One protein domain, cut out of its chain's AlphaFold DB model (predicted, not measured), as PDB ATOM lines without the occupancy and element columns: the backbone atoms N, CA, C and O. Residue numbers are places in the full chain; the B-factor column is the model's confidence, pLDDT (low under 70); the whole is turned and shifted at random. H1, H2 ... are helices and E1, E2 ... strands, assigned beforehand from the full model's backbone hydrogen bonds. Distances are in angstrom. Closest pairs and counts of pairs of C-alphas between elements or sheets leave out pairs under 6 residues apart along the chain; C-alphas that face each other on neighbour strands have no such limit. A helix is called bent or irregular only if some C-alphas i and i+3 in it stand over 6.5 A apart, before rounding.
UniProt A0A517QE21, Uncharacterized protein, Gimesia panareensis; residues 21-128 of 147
ATOM      1  N   SER A  21     172.210 258.501 297.052       95.19
ATOM      2  CA  SER A  21     171.234 259.509 297.478       95.19
ATOM      3  C   SER A  21     170.131 258.877 298.314       95.19
ATOM      4  O   SER A  21     169.441 257.973 297.859       95.19
ATOM      5  N   GLU A  22     169.929 259.419 299.508       95.38
ATOM      6  CA  GLU A  22     168.886 259.014 300.449       95.38
ATOM      7  C   GLU A  22     167.978 260.208 300.768       95.38
ATOM      8  O   GLU A  22     168.405 261.364 300.668       95.38
ATOM      9  N   SER A  23     166.718 259.937 301.108       92.81
ATOM     10  CA  SER A  23     165.710 260.953 301.424       92.81
ATOM     11  C   SER A  23     164.984 260.625 302.721       92.81
ATOM     12  O   SER A  23     164.802 259.457 303.054       92.81
ATOM     13  N   PHE A  24     164.563 261.662 303.433       90.88
ATOM     14  CA  PHE A  24     164.015 261.582 304.781       90.88
ATOM     15  C   PHE A  24     162.803 262.500 304.923       90.88
ATOM     16  O   PHE A  24     162.663 263.490 304.200       90.88
ATOM     17  N   SER A  25     161.948 262.199 305.897       90.62
ATOM     18  CA  SER A  25     160.900 263.127 306.319       90.62
ATOM     19  C   SER A  25     161.529 264.327 307.038       90.62
ATOM     20  O   SER A  25     162.315 264.112 307.964       90.62
ATOM     21  N   PRO A  26     161.200 265.572 306.649       90.06
ATOM     22  CA  PRO A  26     161.736 266.752 307.315       90.06
ATOM     23  C   PRO A  26     161.185 266.907 308.733       90.06
ATOM     24  O   PRO A  26     159.983 266.778 308.960       90.06
ATOM     25  N   ASP A  27     162.069 267.279 309.654       91.88
ATOM     26  CA  ASP A  27     161.708 267.861 310.944       91.88
ATOM     27  C   ASP A  27     161.531 269.373 310.750       91.88
ATOM     28  O   ASP A  27     162.500 270.098 310.541       91.88
ATOM     29  N   PHE A  28     160.289 269.852 310.743       90.12
ATOM     30  CA  PHE A  28     160.009 271.276 310.547       90.12
ATOM     31  C   PHE A  28     160.199 272.117 311.813       90.12
ATOM     32  O   PHE A  28     160.298 273.337 311.695       90.12
ATOM     33  N   GLU A  29     160.251 271.499 312.995       90.81
ATOM     34  CA  GLU A  29     160.523 272.203 314.254       90.81
ATOM     35  C   GLU A  29     162.021 272.476 314.398       90.81
ATOM     36  O   GLU A  29     162.421 273.532 314.885       90.81
ATOM     37  N   ASN A  30     162.854 271.543 313.927       91.56
ATOM     38  CA  ASN A  30     164.303 271.688 313.920       91.56
ATOM     39  C   ASN A  30     164.936 271.162 312.615       91.56
ATOM     40  O   ASN A  30     165.631 270.136 312.618       91.56
ATOM     41  N   PRO A  31     164.771 271.883 311.488       92.19
ATOM     42  CA  PRO A  31     165.242 271.427 310.177       92.19
ATOM     43  C   PRO A  31     166.760 271.228 310.127       92.19
ATOM     44  O   PRO A  31     167.260 270.363 309.408       92.19
ATOM     45  N   GLY A  32     167.511 271.968 310.945       92.25
ATOM     46  CA  GLY A  32     168.963 271.850 311.033       92.25
ATOM     47  C   GLY A  32     169.461 270.606 311.776       92.25
ATOM     48  O   GLY A  32     170.648 270.291 311.672       92.25
ATOM     49  N   ASN A  33     168.613 269.882 312.513       94.06
ATOM     50  CA  ASN A  33     169.045 268.770 313.365       94.06
ATOM     51  C   ASN A  33     169.698 267.634 312.563       94.06
ATOM     52  O   ASN A  33     170.827 267.227 312.858       94.06
ATOM     53  N   PHE A  34     169.022 267.150 311.515       94.62
ATOM     54  CA  PHE A  34     169.548 266.067 310.681       94.62
ATOM     55  C   PHE A  34     170.894 266.439 310.030       94.62
ATOM     56  O   PHE A  34     171.871 265.718 310.262       94.62
ATOM     57  N   PRO A  35     171.021 267.572 309.305       94.50
ATOM     58  CA  PRO A  35     172.286 267.902 308.660       94.50
ATOM     59  C   PRO A  35     173.412 268.146 309.677       94.50
ATOM     60  O   PRO A  35     174.551 267.764 309.413       94.50
ATOM     61  N   ARG A  36     173.124 268.700 310.870       94.62
ATOM     62  CA  ARG A  36     174.118 268.871 311.955       94.62
ATOM     63  C   ARG A  36     174.632 267.531 312.466       94.62
ATOM     64  O   ARG A  36     175.846 267.333 312.552       94.62
ATOM     65  N   ARG A  37     173.726 266.603 312.790       95.19
ATOM     66  CA  ARG A  37     174.090 265.264 313.274       95.19
ATOM     67  C   ARG A  37     174.942 264.518 312.255       95.19
ATOM     68  O   ARG A  37     175.974 263.959 312.623       95.19
ATOM     69  N   GLU A  38     174.542 264.552 310.990       95.62
ATOM     70  CA  GLU A  38     175.249 263.830 309.936       95.62
ATOM     71  C   GLU A  38     176.598 264.482 309.594       95.62
ATOM     72  O   GLU A  38     177.597 263.780 309.441       95.62
ATOM     73  N   ALA A  39     176.686 265.816 309.596       94.19
ATOM     74  CA  ALA A  39     177.960 266.515 309.437       94.19
ATOM     75  C   ALA A  39     178.955 266.167 310.552       94.19
ATOM     76  O   ALA A  39     180.132 265.916 310.283       94.19
ATOM     77  N   ASN A  40     178.486 266.109 311.801       94.56
ATOM     78  CA  ASN A  40     179.308 265.706 312.940       94.56
ATOM     79  C   ASN A  40     179.769 264.250 312.818       94.56
ATOM     80  O   ASN A  40     180.930 263.958 313.108       94.56
ATOM     81  N   ARG A  41     178.896 263.351 312.345       95.19
ATOM     82  CA  ARG A  41     179.241 261.951 312.076       95.19
ATOM     83  C   ARG A  41     180.353 261.843 311.031       95.19
ATOM     84  O   ARG A  41     181.392 261.256 311.319       95.19
ATOM     85  N   ILE A  42     180.174 262.482 309.872       94.38
ATOM     86  CA  ILE A  42     181.145 262.490 308.763       94.38
ATOM     87  C   ILE A  42     182.509 263.014 309.222       94.38
ATOM     88  O   ILE A  42     183.533 262.399 308.926       94.38
ATOM     89  N   LYS A  43     182.533 264.115 309.985       92.19
ATOM     90  CA  LYS A  43     183.770 264.684 310.541       92.19
ATOM     91  C   LYS A  43     184.457 263.744 311.523       92.19
ATOM     92  O   LYS A  43     185.657 263.505 311.403       92.19
ATOM     93  N   ARG A  44     183.707 263.224 312.497       93.62
ATOM     94  CA  ARG A  44     184.233 262.353 313.557       93.62
ATOM     95  C   ARG A  44     184.804 261.059 312.985       93.62
ATOM     96  O   ARG A  44     185.870 260.626 313.408       93.62
ATOM     97  N   GLU A  45     184.109 260.468 312.019       94.31
ATOM     98  CA  GLU A  45     184.494 259.208 311.373       94.31
ATOM     99  C   GLU A  45     185.459 259.409 310.193       94.31
ATOM    100  O   GLU A  45     185.929 258.430 309.621       94.31
ATOM    101  N   LYS A  46     185.790 260.664 309.848       89.75
ATOM    102  CA  LYS A  46     186.678 261.037 308.732       89.75
ATOM    103  C   LYS A  46     186.271 260.372 307.412       89.75
ATOM    104  O   LYS A  46     187.112 259.842 306.687       89.75
ATOM    105  N   LEU A  47     184.972 260.383 307.111       90.94
ATOM    106  CA  LEU A  47     184.459 259.707 305.922       90.94
ATOM    107  C   LEU A  47     184.922 260.436 304.652       90.94
ATOM    108  O   LEU A  47     184.689 261.644 304.532       90.94
ATOM    109  N   PRO A  48     185.556 259.730 303.702       90.56
ATOM    110  CA  PRO A  48     186.118 260.355 302.514       90.56
ATOM    111  C   PRO A  48     185.037 260.758 301.508       90.56
ATOM    112  O   PRO A  48     183.929 260.205 301.497       90.56
ATOM    113  N   GLY A  49     185.408 261.669 300.609       90.88
ATOM    114  CA  GLY A  49     184.597 262.061 299.465       90.88
ATOM    115  C   GLY A  49     183.825 263.356 299.687       90.88
ATOM    116  O   GLY A  49     184.119 264.150 300.586       90.88
ATOM    117  N   ILE A  50     182.836 263.567 298.822       92.81
ATOM    118  CA  ILE A  50     181.973 264.739 298.845       92.81
ATOM    119  C   ILE A  50     180.568 264.349 299.290       92.81
ATOM    120  O   ILE A  50     179.978 263.380 298.806       92.81
ATOM    121  N   TRP A  51     180.038 265.122 300.225       95.38
ATOM    122  CA  TRP A  51     178.716 264.934 300.795       95.38
ATOM    123  C   TRP A  51     177.906 266.202 300.607       95.38
ATOM    124  O   TRP A  51     178.437 267.302 300.723       95.38
ATOM    125  N   TYR A  52     176.615 266.058 300.367       95.56
ATOM    126  CA  TYR A  52     175.646 267.135 300.465       95.56
ATOM    127  C   TYR A  52     174.558 266.725 301.445       95.56
ATOM    128  O   TYR A  52     174.042 265.607 301.376       95.56
ATOM    129  N   LEU A  53     174.224 267.635 302.353       95.94
ATOM    130  CA  LEU A  53     173.217 267.423 303.380       95.94
ATOM    131  C   LEU A  53     172.227 268.578 303.359       95.94
ATOM    132  O   LEU A  53     172.623 269.741 303.400       95.94
ATOM    133  N   ASN A  54     170.944 268.252 303.361       94.88
ATOM    134  CA  ASN A  54     169.874 269.187 303.686       94.88
ATOM    135  C   ASN A  54     168.828 268.475 304.562       94.88
ATOM    136  O   ASN A  54     168.949 267.267 304.778       94.88
ATOM    137  N   PRO A  55     167.810 269.180 305.080       95.12
ATOM    138  CA  PRO A  55     166.859 268.604 306.038       95.12
ATOM    139  C   PRO A  55     166.076 267.373 305.548       95.12
ATOM    140  O   PRO A  55     165.465 266.687 306.360       95.12
ATOM    141  N   VAL A  56     166.085 267.080 304.243       94.75
ATOM    142  CA  VAL A  56     165.321 265.975 303.635       94.75
ATOM    143  C   VAL A  56     166.178 264.979 302.870       94.75
ATOM    144  O   VAL A  56     165.641 264.007 302.352       94.75
ATOM    145  N   ALA A  57     167.484 265.198 302.727       95.81
ATOM    146  CA  ALA A  57     168.310 264.357 301.880       95.81
ATOM    147  C   ALA A  57     169.781 264.345 302.283       95.81
ATOM    148  O   ALA A  57     170.360 265.338 302.732       95.81
ATOM    149  N   ARG A  58     170.402 263.200 302.003       96.69
ATOM    150  CA  ARG A  58     171.848 263.001 302.000       96.69
ATOM    151  C   ARG A  58     172.263 262.549 300.615       96.69
ATOM    152  O   ARG A  58     171.656 261.641 300.051       96.69
ATOM    153  N   VAL A  59     173.308 263.162 300.080       96.38
ATOM    154  CA  VAL A  59     173.940 262.735 298.832       96.38
ATOM    155  C   VAL A  59     175.423 262.550 299.091       96.38
ATOM    156  O   VAL A  59     176.042 263.403 299.723       96.38
ATOM    157  N   ARG A  60     175.999 261.458 298.606       95.81
ATOM    158  CA  ARG A  60     177.426 261.160 298.702       95.81
ATOM    159  C   ARG A  60     177.960 260.794 297.328       95.81
ATOM    160  O   ARG A  60     177.307 260.075 296.577       95.81
ATOM    161  N   SER A  61     179.171 261.244 297.035       93.44
ATOM    162  CA  SER A  61     179.967 260.747 295.919       93.44
ATOM    163  C   SER A  61     181.435 260.597 296.337       93.44
ATOM    164  O   SER A  61     181.926 261.377 297.159       93.44
ATOM    165  N   PRO A  62     182.182 259.625 295.784       91.12
ATOM    166  CA  PRO A  62     183.627 259.536 296.001       91.12
ATOM    167  C   PRO A  62     184.400 260.719 295.394       91.12
ATOM    168  O   PRO A  62     185.501 261.026 295.846       91.12
ATOM    169  N   LYS A  63     183.846 261.379 294.370       86.88
ATOM    170  CA  LYS A  63     184.454 262.529 293.683       86.88
ATOM    171  C   LYS A  63     183.417 263.611 293.426       86.88
ATOM    172  O   LYS A  63     182.236 263.319 293.248       86.88
ATOM    173  N   ASP A  64     183.864 264.851 293.357       82.00
ATOM    174  CA  ASP A  64     183.067 265.902 292.753       82.00
ATOM    175  C   ASP A  64     182.866 265.593 291.263       82.00
ATOM    176  O   ASP A  64     183.795 265.243 290.536       82.00
ATOM    177  N   SER A  65     181.617 265.632 290.821       85.12
ATOM    178  CA  SER A  65     181.250 265.397 289.430       85.12
ATOM    179  C   SER A  65     180.060 266.273 289.071       85.12
ATOM    180  O   SER A  65     179.290 266.696 289.938       85.12
ATOM    181  N   GLU A  66     179.881 266.537 287.780       84.50
ATOM    182  CA  GLU A  66     178.705 267.269 287.309       84.50
ATOM    183  C   GLU A  66     177.411 266.529 287.680       84.50
ATOM    184  O   GLU A  66     176.426 267.144 288.086       84.50
ATOM    185  N   GLU A  67     177.427 265.199 287.616       87.31
ATOM    186  CA  GLU A  67     176.292 264.366 287.996       87.31
ATOM    187  C   GLU A  67     175.949 264.502 289.485       87.31
ATOM    188  O   GLU A  67     174.778 264.691 289.823       87.31
ATOM    189  N   PHE A  68     176.952 264.523 290.371       89.75
ATOM    190  CA  PHE A  68     176.737 264.790 291.795       89.75
ATOM    191  C   PHE A  68     176.039 266.141 291.979       89.75
ATOM    192  O   PHE A  68     175.027 266.225 292.674       89.75
ATOM    193  N   MET A  69     176.496 267.180 291.276       87.00
ATOM    194  CA  MET A  69     175.878 268.505 291.349       87.00
ATOM    195  C   MET A  69     174.441 268.529 290.821       87.00
ATOM    196  O   MET A  69     173.588 269.206 291.401       87.00
ATOM    197  N   ARG A  70     174.133 267.766 289.765       87.88
ATOM    198  CA  ARG A  70     172.757 267.613 289.264       87.88
ATOM    199  C   ARG A  70     171.854 266.969 290.321       87.88
ATOM    200  O   ARG A  70     170.736 267.444 290.539       87.88
ATOM    201  N   VAL A  71     172.335 265.934 291.015       92.06
ATOM    202  CA  VAL A  71     171.592 265.286 292.108       92.06
ATOM    203  C   VAL A  71     171.398 266.250 293.281       92.06
ATOM    204  O   VAL A  71     170.279 266.377 293.780       92.06
ATOM    205  N   VAL A  72     172.433 266.997 293.671       92.19
ATOM    206  CA  VAL A  72     172.347 268.034 294.712       92.19
ATOM    207  C   VAL A  72     171.286 269.078 294.374       92.19
ATOM    208  O   VAL A  72     170.398 269.330 295.188       92.19
ATOM    209  N   ALA A  73     171.308 269.633 293.159       90.25
ATOM    210  CA  ALA A  73     170.333 270.631 292.721       90.25
ATOM    211  C   ALA A  73     168.895 270.092 292.774       90.25
ATOM    212  O   ALA A  73     167.981 270.785 293.230       90.25
ATOM    213  N   LYS A  74     168.690 268.828 292.374       92.62
ATOM    214  CA  LYS A  74     167.390 268.152 292.476       92.62
ATOM    215  C   LYS A  74     166.913 268.060 293.930       92.62
ATOM    216  O   LYS A  74     165.766 268.409 294.209       92.62
ATOM    217  N   ARG A  75     167.780 267.633 294.853       93.56
ATOM    218  CA  ARG A  75     167.448 267.494 296.285       93.56
ATOM    219  C   ARG A  75     167.253 268.832 296.990       93.56
ATOM    220  O   ARG A  75     166.415 268.945 297.881       93.56
ATOM    221  N   GLN A  76     167.976 269.865 296.575       92.94
ATOM    222  CA  GLN A  76     167.755 271.222 297.063       92.94
ATOM    223  C   GLN A  76     166.386 271.755 296.624       92.94
ATOM    224  O   GLN A  76     165.623 272.267 297.443       92.94
ATOM    225  N   ALA A  77     166.038 271.584 295.346       91.12
ATOM    226  CA  ALA A  77     164.736 271.993 294.831       91.12
ATOM    227  C   ALA A  77     163.581 271.257 295.533       91.12
ATOM    228  O   ALA A  77     162.540 271.855 295.798       91.12
ATOM    229  N   GLU A  78     163.763 269.975 295.856       93.12
ATOM    230  CA  GLU A  78     162.822 269.190 296.661       93.12
ATOM    231  C   GLU A  78     162.592 269.823 298.040       93.12
ATOM    232  O   GLU A  78     161.444 270.083 298.407       93.12
ATOM    233  N   TRP A  79     163.658 270.186 298.754       93.69
ATOM    234  CA  TRP A  79     163.536 270.863 300.046       93.69
ATOM    235  C   TRP A  79     162.805 272.208 299.953       93.69
ATOM    236  O   TRP A  79     161.866 272.465 300.706       93.69
ATOM    237  N   PHE A  80     163.139 273.044 298.969       92.50
ATOM    238  CA  PHE A  80     162.431 274.312 298.766       92.50
ATOM    239  C   PHE A  80     160.950 274.124 298.428       92.50
ATOM    240  O   PHE A  80     160.126 274.961 298.804       92.50
ATOM    241  N   ARG A  81     160.573 273.025 297.763       92.81
ATOM    242  CA  ARG A  81     159.158 272.678 297.566       92.81
ATOM    243  C   ARG A  81     158.481 272.330 298.889       92.81
ATOM    244  O   ARG A  81     157.356 272.780 299.093       92.81
ATOM    245  N   HIS A  82     159.139 271.591 299.784       92.94
ATOM    246  CA  HIS A  82     158.613 271.328 301.131       92.94
ATOM    247  C   HIS A  82     158.406 272.625 301.914       92.94
ATOM    248  O   HIS A  82     157.303 272.866 302.403       92.94
ATOM    249  N   LEU A  83     159.409 273.504 301.943       92.25
ATOM    250  CA  LEU A  83     159.310 274.807 302.601       92.25
ATOM    251  C   LEU A  83     158.194 275.679 302.013       92.25
ATOM    252  O   LEU A  83     157.422 276.285 302.752       92.25
ATOM    253  N   THR A  84     158.057 275.703 300.686       92.44
ATOM    254  CA  THR A  84     157.000 276.473 300.015       92.44
ATOM    255  C   THR A  84     155.607 275.920 300.322       92.44
ATOM    256  O   THR A  84     154.660 276.685 300.463       92.44
ATOM    257  N   ARG A  85     155.455 274.599 300.460       92.38
ATOM    258  CA  ARG A  85     154.175 273.990 300.852       92.38
ATOM    259  C   ARG A  85     153.829 274.280 302.310       92.38
ATOM    260  O   ARG A  85     152.687 274.626 302.587       92.38
ATOM    261  N   GLN A  86     154.806 274.166 303.206       91.31
ATOM    262  CA  GLN A  86     154.599 274.319 304.645       91.31
ATOM    263  C   GLN A  86     154.405 275.784 305.060       91.31
ATOM    264  O   GLN A  86     153.516 276.097 305.843       91.31
ATOM    265  N   PHE A  87     155.214 276.693 304.511       87.81
ATOM    266  CA  PHE A  87     155.312 278.082 304.974       87.81
ATOM    267  C   PHE A  87     154.993 279.119 303.886       87.81
ATOM    268  O   PHE A  87     155.174 280.320 304.101       87.81
ATOM    269  N   LYS A  88     154.535 278.696 302.699       85.81
ATOM    270  CA  LYS A  88     154.313 279.575 301.533       85.81
ATOM    271  C   LYS A  88     155.573 280.395 301.222       85.81
ATOM    272  O   LYS A  88     156.642 279.822 301.052       85.81
ATOM    273  N   ASN A  89     155.473 281.720 301.149       80.81
ATOM    274  CA  ASN A  89     156.623 282.598 300.921       80.81
ATOM    275  C   ASN A  89     157.351 283.000 302.220       80.81
ATOM    276  O   ASN A  89     158.431 283.580 302.139       80.81
ATOM    277  N   GLY A  90     156.816 282.653 303.398       88.00
ATOM    278  CA  GLY A  90     157.352 283.083 304.697       88.00
ATOM    279  C   GLY A  90     158.719 282.487 305.037       88.00
ATOM    280  O   GLY A  90     159.519 283.122 305.717       88.00
ATOM    281  N   TRP A  91     159.059 281.312 304.496       90.94
ATOM    282  CA  TRP A  91     160.377 280.711 304.742       90.94
ATOM    283  C   TRP A  91     161.530 281.541 304.160       90.94
ATOM    284  O   TRP A  91     162.641 281.487 304.677       90.94
ATOM    285  N   ARG A  92     161.290 282.315 303.090       90.56
ATOM    286  CA  ARG A  92     162.320 283.182 302.494       90.56
ATOM    287  C   ARG A  92     162.654 284.350 303.410       90.56
ATOM    288  O   ARG A  92     163.816 284.725 303.520       90.56
ATOM    289  N   GLU A  93     161.639 284.906 304.062       90.38
ATOM    290  CA  GLU A  93     161.800 285.962 305.058       90.38
ATOM    291  C   GLU A  93     162.530 285.421 306.286       90.38
ATOM    292  O   GLU A  93     163.541 286.000 306.671       90.38
ATOM    293  N   ALA A  94     162.110 284.262 306.809       87.88
ATOM    294  CA  ALA A  94     162.788 283.591 307.921       87.88
ATOM    295  C   ALA A  94     164.273 283.325 307.615       87.88
ATOM    296  O   ALA A  94     165.150 283.688 308.396       87.88
ATOM    297  N   ARG A  95     164.576 282.793 306.422       88.25
ATOM    298  CA  ARG A  95     165.955 282.593 305.954       88.25
ATOM    299  C   ARG A  95     166.764 283.893 305.940       88.25
ATOM    300  O   ARG A  95     167.942 283.873 306.269       88.25
ATOM    301  N   ASN A  96     166.165 285.005 305.517       87.69
ATOM    302  CA  ASN A  96     166.851 286.297 305.428       87.69
ATOM    303  C   ASN A  96     167.014 286.985 306.792       87.69
ATOM    304  O   ASN A  96     167.922 287.799 306.944       87.69
ATOM    305  N   GLN A  97     166.142 286.681 307.755       88.31
ATOM    306  CA  GLN A  97     166.223 287.176 309.130       88.31
ATOM    307  C   GLN A  97     167.268 286.422 309.959       88.31
ATOM    308  O   GLN A  97     167.831 286.996 310.889       88.31
ATOM    309  N   GLU A  98     167.555 285.164 309.617       87.94
ATOM    310  CA  GLU A  98     168.611 284.394 310.266       87.94
ATOM    311  C   GLU A  98     169.974 285.062 310.034       87.94
ATOM    312  O   GLU A  98     170.448 285.174 308.907       87.94
ATOM    313  N   SER A  99     170.618 285.528 311.100       78.88
ATOM    314  CA  SER A  99     171.893 286.251 311.010       78.88
ATOM    315  C   SER A  99     173.078 285.320 310.737       78.88
ATOM    316  O   SER A  99     174.063 285.707 310.098       78.88
ATOM    317  N   SER A 100     172.982 284.068 311.185       87.50
ATOM    318  CA  SER A 100     174.049 283.093 311.038       87.50
ATOM    319  C   SER A 100     174.001 282.442 309.662       87.50
ATOM    320  O   SER A 100     173.150 281.605 309.366       87.50
ATOM    321  N   ARG A 101     174.996 282.747 308.818       81.56
ATOM    322  CA  ARG A 101     175.197 282.065 307.523       81.56
ATOM    323  C   ARG A 101     175.295 280.552 307.665       81.56
ATOM    324  O   ARG A 101     174.860 279.815 306.786       81.56
ATOM    325  N   PHE A 102     175.869 280.097 308.773       82.31
ATOM    326  CA  PHE A 102     175.955 278.683 309.079       82.31
ATOM    327  C   PHE A 102     174.558 278.117 309.325       82.31
ATOM    328  O   PHE A 102     174.168 277.154 308.681       82.31
ATOM    329  N   GLN A 103     173.761 278.758 310.178       86.62
ATOM    330  CA  GLN A 103     172.399 278.313 310.460       86.62
ATOM    331  C   GLN A 103     171.511 278.322 309.210       86.62
ATOM    332  O   GLN A 103     170.860 277.316 308.931       86.62
ATOM    333  N   GLN A 104     171.610 279.372 308.384       88.31
ATOM    334  CA  GLN A 104     170.963 279.427 307.070       88.31
ATOM    335  C   GLN A 104     171.294 278.193 306.217       88.31
ATOM    336  O   GLN A 104     170.406 277.595 305.604       88.31
ATOM    337  N   ALA A 105     172.566 277.786 306.194       88.56
ATOM    338  CA  ALA A 105     173.006 276.637 305.418       88.56
ATOM    339  C   ALA A 105     172.444 275.313 305.960       88.56
ATOM    340  O   ALA A 105     172.024 274.466 305.178       88.56
ATOM    341  N   PHE A 106     172.382 275.126 307.279       90.00
ATOM    342  CA  PHE A 106     171.839 273.893 307.861       90.00
ATOM    343  C   PHE A 106     170.317 273.778 307.726       90.00
ATOM    344  O   PHE A 106     169.812 272.675 307.538       90.00
ATOM    345  N   GLU A 107     169.593 274.891 307.817       91.25
ATOM    346  CA  GLU A 107     168.127 274.885 307.899       91.25
ATOM    347  C   GLU A 107     167.444 275.105 306.548       91.25
ATOM    348  O   GLU A 107     166.373 274.555 306.295       91.25
ATOM    349  N   PHE A 108     168.064 275.869 305.647       89.75
ATOM    350  CA  PHE A 108     167.428 276.278 304.396       89.75
ATOM    351  C   PHE A 108     168.192 275.794 303.174       89.75
ATOM    352  O   PHE A 108     167.609 275.144 302.312       89.75
ATOM    353  N   ASP A 109     169.483 276.098 303.069       87.94
ATOM    354  CA  ASP A 109     170.168 275.951 301.781       87.94
ATOM    355  C   ASP A 109     170.758 274.559 301.540       87.94
ATOM    356  O   ASP A 109     170.879 274.131 300.389       87.94
ATOM    357  N   GLY A 110     171.115 273.864 302.614       91.50
ATOM    358  CA  GLY A 110     171.979 272.696 302.606       91.50
ATOM    359  C   GLY A 110     173.464 273.058 302.734       91.50
ATOM    360  O   GLY A 110     173.899 274.190 302.498       91.50
ATOM    361  N   ILE A 111     174.256 272.059 303.104       93.12
ATOM    362  CA  ILE A 111     175.711 272.146 303.248       93.12
ATOM    363  C   ILE A 111     176.396 271.110 302.369       93.12
ATOM    364  O   ILE A 111     175.840 270.047 302.087       93.12
ATOM    365  N   ILE A 112     177.631 271.403 301.978       91.81
ATOM    366  CA  ILE A 112     178.525 270.439 301.342       91.81
ATOM    367  C   ILE A 112     179.656 270.113 302.313       91.81
ATOM    368  O   ILE A 112     180.117 270.979 303.051       91.81
ATOM    369  N   ILE A 113     180.105 268.863 302.326       92.12
ATOM    370  CA  ILE A 113     181.278 268.434 303.083       92.12
ATOM    371  C   ILE A 113     182.259 267.802 302.116       92.12
ATOM    372  O   ILE A 113     181.931 266.802 301.487       92.12
ATOM    373  N   LEU A 114     183.453 268.374 302.010       89.50
ATOM    374  CA  LEU A 114     184.540 267.835 301.200       89.50
ATOM    375  C   LEU A 114     185.656 267.378 302.130       89.50
ATOM    376  O   LEU A 114     186.261 268.208 302.807       89.50
ATOM    377  N   ASP A 115     185.898 266.068 302.194       85.62
ATOM    378  CA  ASP A 115     186.975 265.476 303.000       85.62
ATOM    379  C   ASP A 115     186.987 265.990 304.463       85.62
ATOM    380  O   ASP A 115     188.023 266.312 305.044       85.62
ATOM    381  N   GLY A 116     185.793 266.109 305.061       82.12
ATOM    382  CA  GLY A 116     185.581 266.580 306.439       82.12
ATOM    383  C   GLY A 116     185.440 268.101 306.610       82.12
ATOM    384  O   GLY A 116     185.119 268.569 307.707       82.12
ATOM    385  N   ILE A 117     185.615 268.887 305.549       85.19
ATOM    386  CA  ILE A 117     185.483 270.349 305.577       85.19
ATOM    387  C   ILE A 117     184.052 270.730 305.201       85.19
ATOM    388  O   ILE A 117     183.614 270.448 304.090       85.19
ATOM    389  N   VAL A 118     183.328 271.378 306.119       86.94
ATOM    390  CA  VAL A 118     181.967 271.882 305.861       86.94
ATOM    391  C   VAL A 118     182.051 273.208 305.124       86.94
ATOM    392  O   VAL A 118     182.709 274.135 305.590       86.94
ATOM    393  N   LEU A 119     181.337 273.290 304.012       83.69
ATOM    394  CA  LEU A 119     181.237 274.455 303.152       83.69
ATOM    395  C   LEU A 119     179.758 274.861 303.037       83.69
ATOM    396  O   LEU A 119     178.908 274.004 302.755       83.69
ATOM    397  N   PRO A 120     179.420 276.147 303.236       73.62
ATOM    398  CA  PRO A 120     178.110 276.669 302.870       73.62
ATOM    399  C   PRO A 120     177.873 276.479 301.373       73.62
ATOM    400  O   PRO A 120     178.784 276.681 300.567       73.62
ATOM    401  N   ILE A 121     176.648 276.138 300.963       70.75
ATOM    402  CA  ILE A 121     176.396 275.913 299.537       70.75
ATOM    403  C   ILE A 121     176.638 277.189 298.718       70.75
ATOM    404  O   ILE A 121     177.156 277.103 297.623       70.75
ATOM    405  N   MET A 122     176.364 278.396 299.221       64.56
ATOM    406  CA  MET A 122     176.566 279.621 298.422       64.56
ATOM    407  C   MET A 122     178.015 279.836 297.964       64.56
ATOM    408  O   MET A 122     178.241 280.416 296.902       64.56
ATOM    409  N   ASP A 123     178.968 279.307 298.720       62.53
ATOM    410  CA  ASP A 123     180.385 279.378 298.400       62.53
ATOM    411  C   ASP A 123     180.738 278.437 297.236       62.53
ATOM    412  O   ASP A 123     181.639 278.722 296.460       62.53
ATOM    413  N   TRP A 124     179.966 277.373 296.991       61.38
ATOM    414  CA  TRP A 124     180.285 276.345 295.990       61.38
ATOM    415  C   TRP A 124     180.361 276.869 294.546       61.38
ATOM    416  O   TRP A 124     181.189 276.400 293.767       61.38
ATOM    417  N   LYS A 125     179.542 277.867 294.182       53.75
ATOM    418  CA  LYS A 125     179.540 278.449 292.824       53.75
ATOM    419  C   LYS A 125     180.835 279.191 292.486       53.75
ATOM    420  O   LYS A 125     181.116 279.403 291.311       53.75
ATOM    421  N   LEU A 126     181.595 279.600 293.500       43.69
ATOM    422  CA  LEU A 126     182.849 280.334 293.343       43.69
ATOM    423  C   LEU A 126     184.066 279.416 293.199       43.69
ATOM    424  O   LEU A 126     185.133 279.902 292.840       43.69
ATOM    425  N   PHE A 127     183.931 278.110 293.443       50.38
ATOM    426  CA  PHE A 127     185.085 277.226 293.552       50.38
ATOM    427  C   PHE A 127     184.949 276.024 292.620       50.38
ATOM    428  O   PHE A 127     184.225 275.071 292.902       50.38
ATOM    429  N   ARG A 128     185.729 276.014 291.532       53.22
ATOM    430  CA  ARG A 128     186.145 274.734 290.946       53.22
ATOM    431  C   ARG A 128     186.873 273.973 292.055       53.22
ATOM    432  O   ARG A 128     187.796 274.517 292.657       53.22
TER     433      ARG A 128
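AT A GLANCE: This is residues 21 to 128 of the 147 residues of an uncharacterized protein of Gimesia panareensis (UniProt A0A517QE21). A five-stranded sheet is sandwiched between two helices, the long H2 over one face and H1 over the other, both running along the strands. H4 packs beside the strands on H1's face, H3 sits off the sheet near H2 and H4, and the short H5 grazes the sheet after E5. The printed part has 108 residues, with five named helices and five named strands in the order E1 H1 E2 E3 H2 H3 H4 E4 E5 H5; the sheet, E1 E3 E2 E4 E5, is antiparallel throughout, and the class is mixed, helices and strands. The whole is compact, with a radius of gyration of the C-alphas of 13.2 A, and spans 36 by 27 by 27 A.

IN THESE COORDINATES: E1, residues 21 to 23, begins at C-alpha 21 (171.234, 259.509, 297.478). H1, residues 33 to 45, is 18.3 A long. E2, residues 50 to 54, is 13.8 A long and E3, residues 57 to 61, is 13.6 A long. H2, residues 66 to 87, is 31.2 A long and begins at C-alpha 66 (178.705, 267.269, 287.309). H3 is residues 90 to 97. H4, residues 101 to 109, is irregular, but only just: C-alphas 106 and 109 are 6.6 A apart. E4 is residues 111 to 114 and E5 residues 117 to 120. H5, residues 121 to 124, ends at C-alpha 124 (180.285, 276.345, 295.990).

HOW THE PARTS SIT: Edge strand E1 pairs with E3, N 22 and O 58 being 2.9 A apart. E2 and E3 form a hairpin, with N 52 and O 59 at 2.8 A. E2 and E4 have N 51 and O 113 at 2.8 A. E4 and edge strand E5 form a hairpin, with N 119 and O 112 at 2.8 A. E1, H1 and E2 make a split strand-helix-strand unit, two strands running the same way with E3 between them in the sheet; its crossover is right-handed. H1 lies over E2 and E4 at a height over the sheet of 9.1 A; the C-alphas of Pro 35 and Leu 53 are its closest to E2, 5.4 A. On the opposite face, completing three layers, H2 lies over E3 and E2 at a height of 8.7 A; the C-alphas of Ala 57 and Arg 75 are its closest to E3, 6.5 A. H4, on the same face as H1, lies over none of the strands. H2, with residues 76 to 80 alone, only just touches H4, with 3 pairs of C-alphas within 8 A, the closest those of Gln 76 and Asp 109 at 7.1 A. H3 is not on the sheet, and is close to but not clearly touching H4: the C-alphas of Arg 95 and Gln 104 are closest, 6.0 A. Every O i to N i+4 pair is within hydrogen-bond range in H1, H2 and H3, and 4 of 5 are in H4; H5 is too short for such a pair.

THE WHOLE: The C-alphas of Lys 46 and Lys 88 are the two farthest apart, 38.0 A. The printed part has no cut and no long link. Its mean pLDDT is 88.1; residues 122 to 128, of which 122 to 124 belong to H5, are under 70.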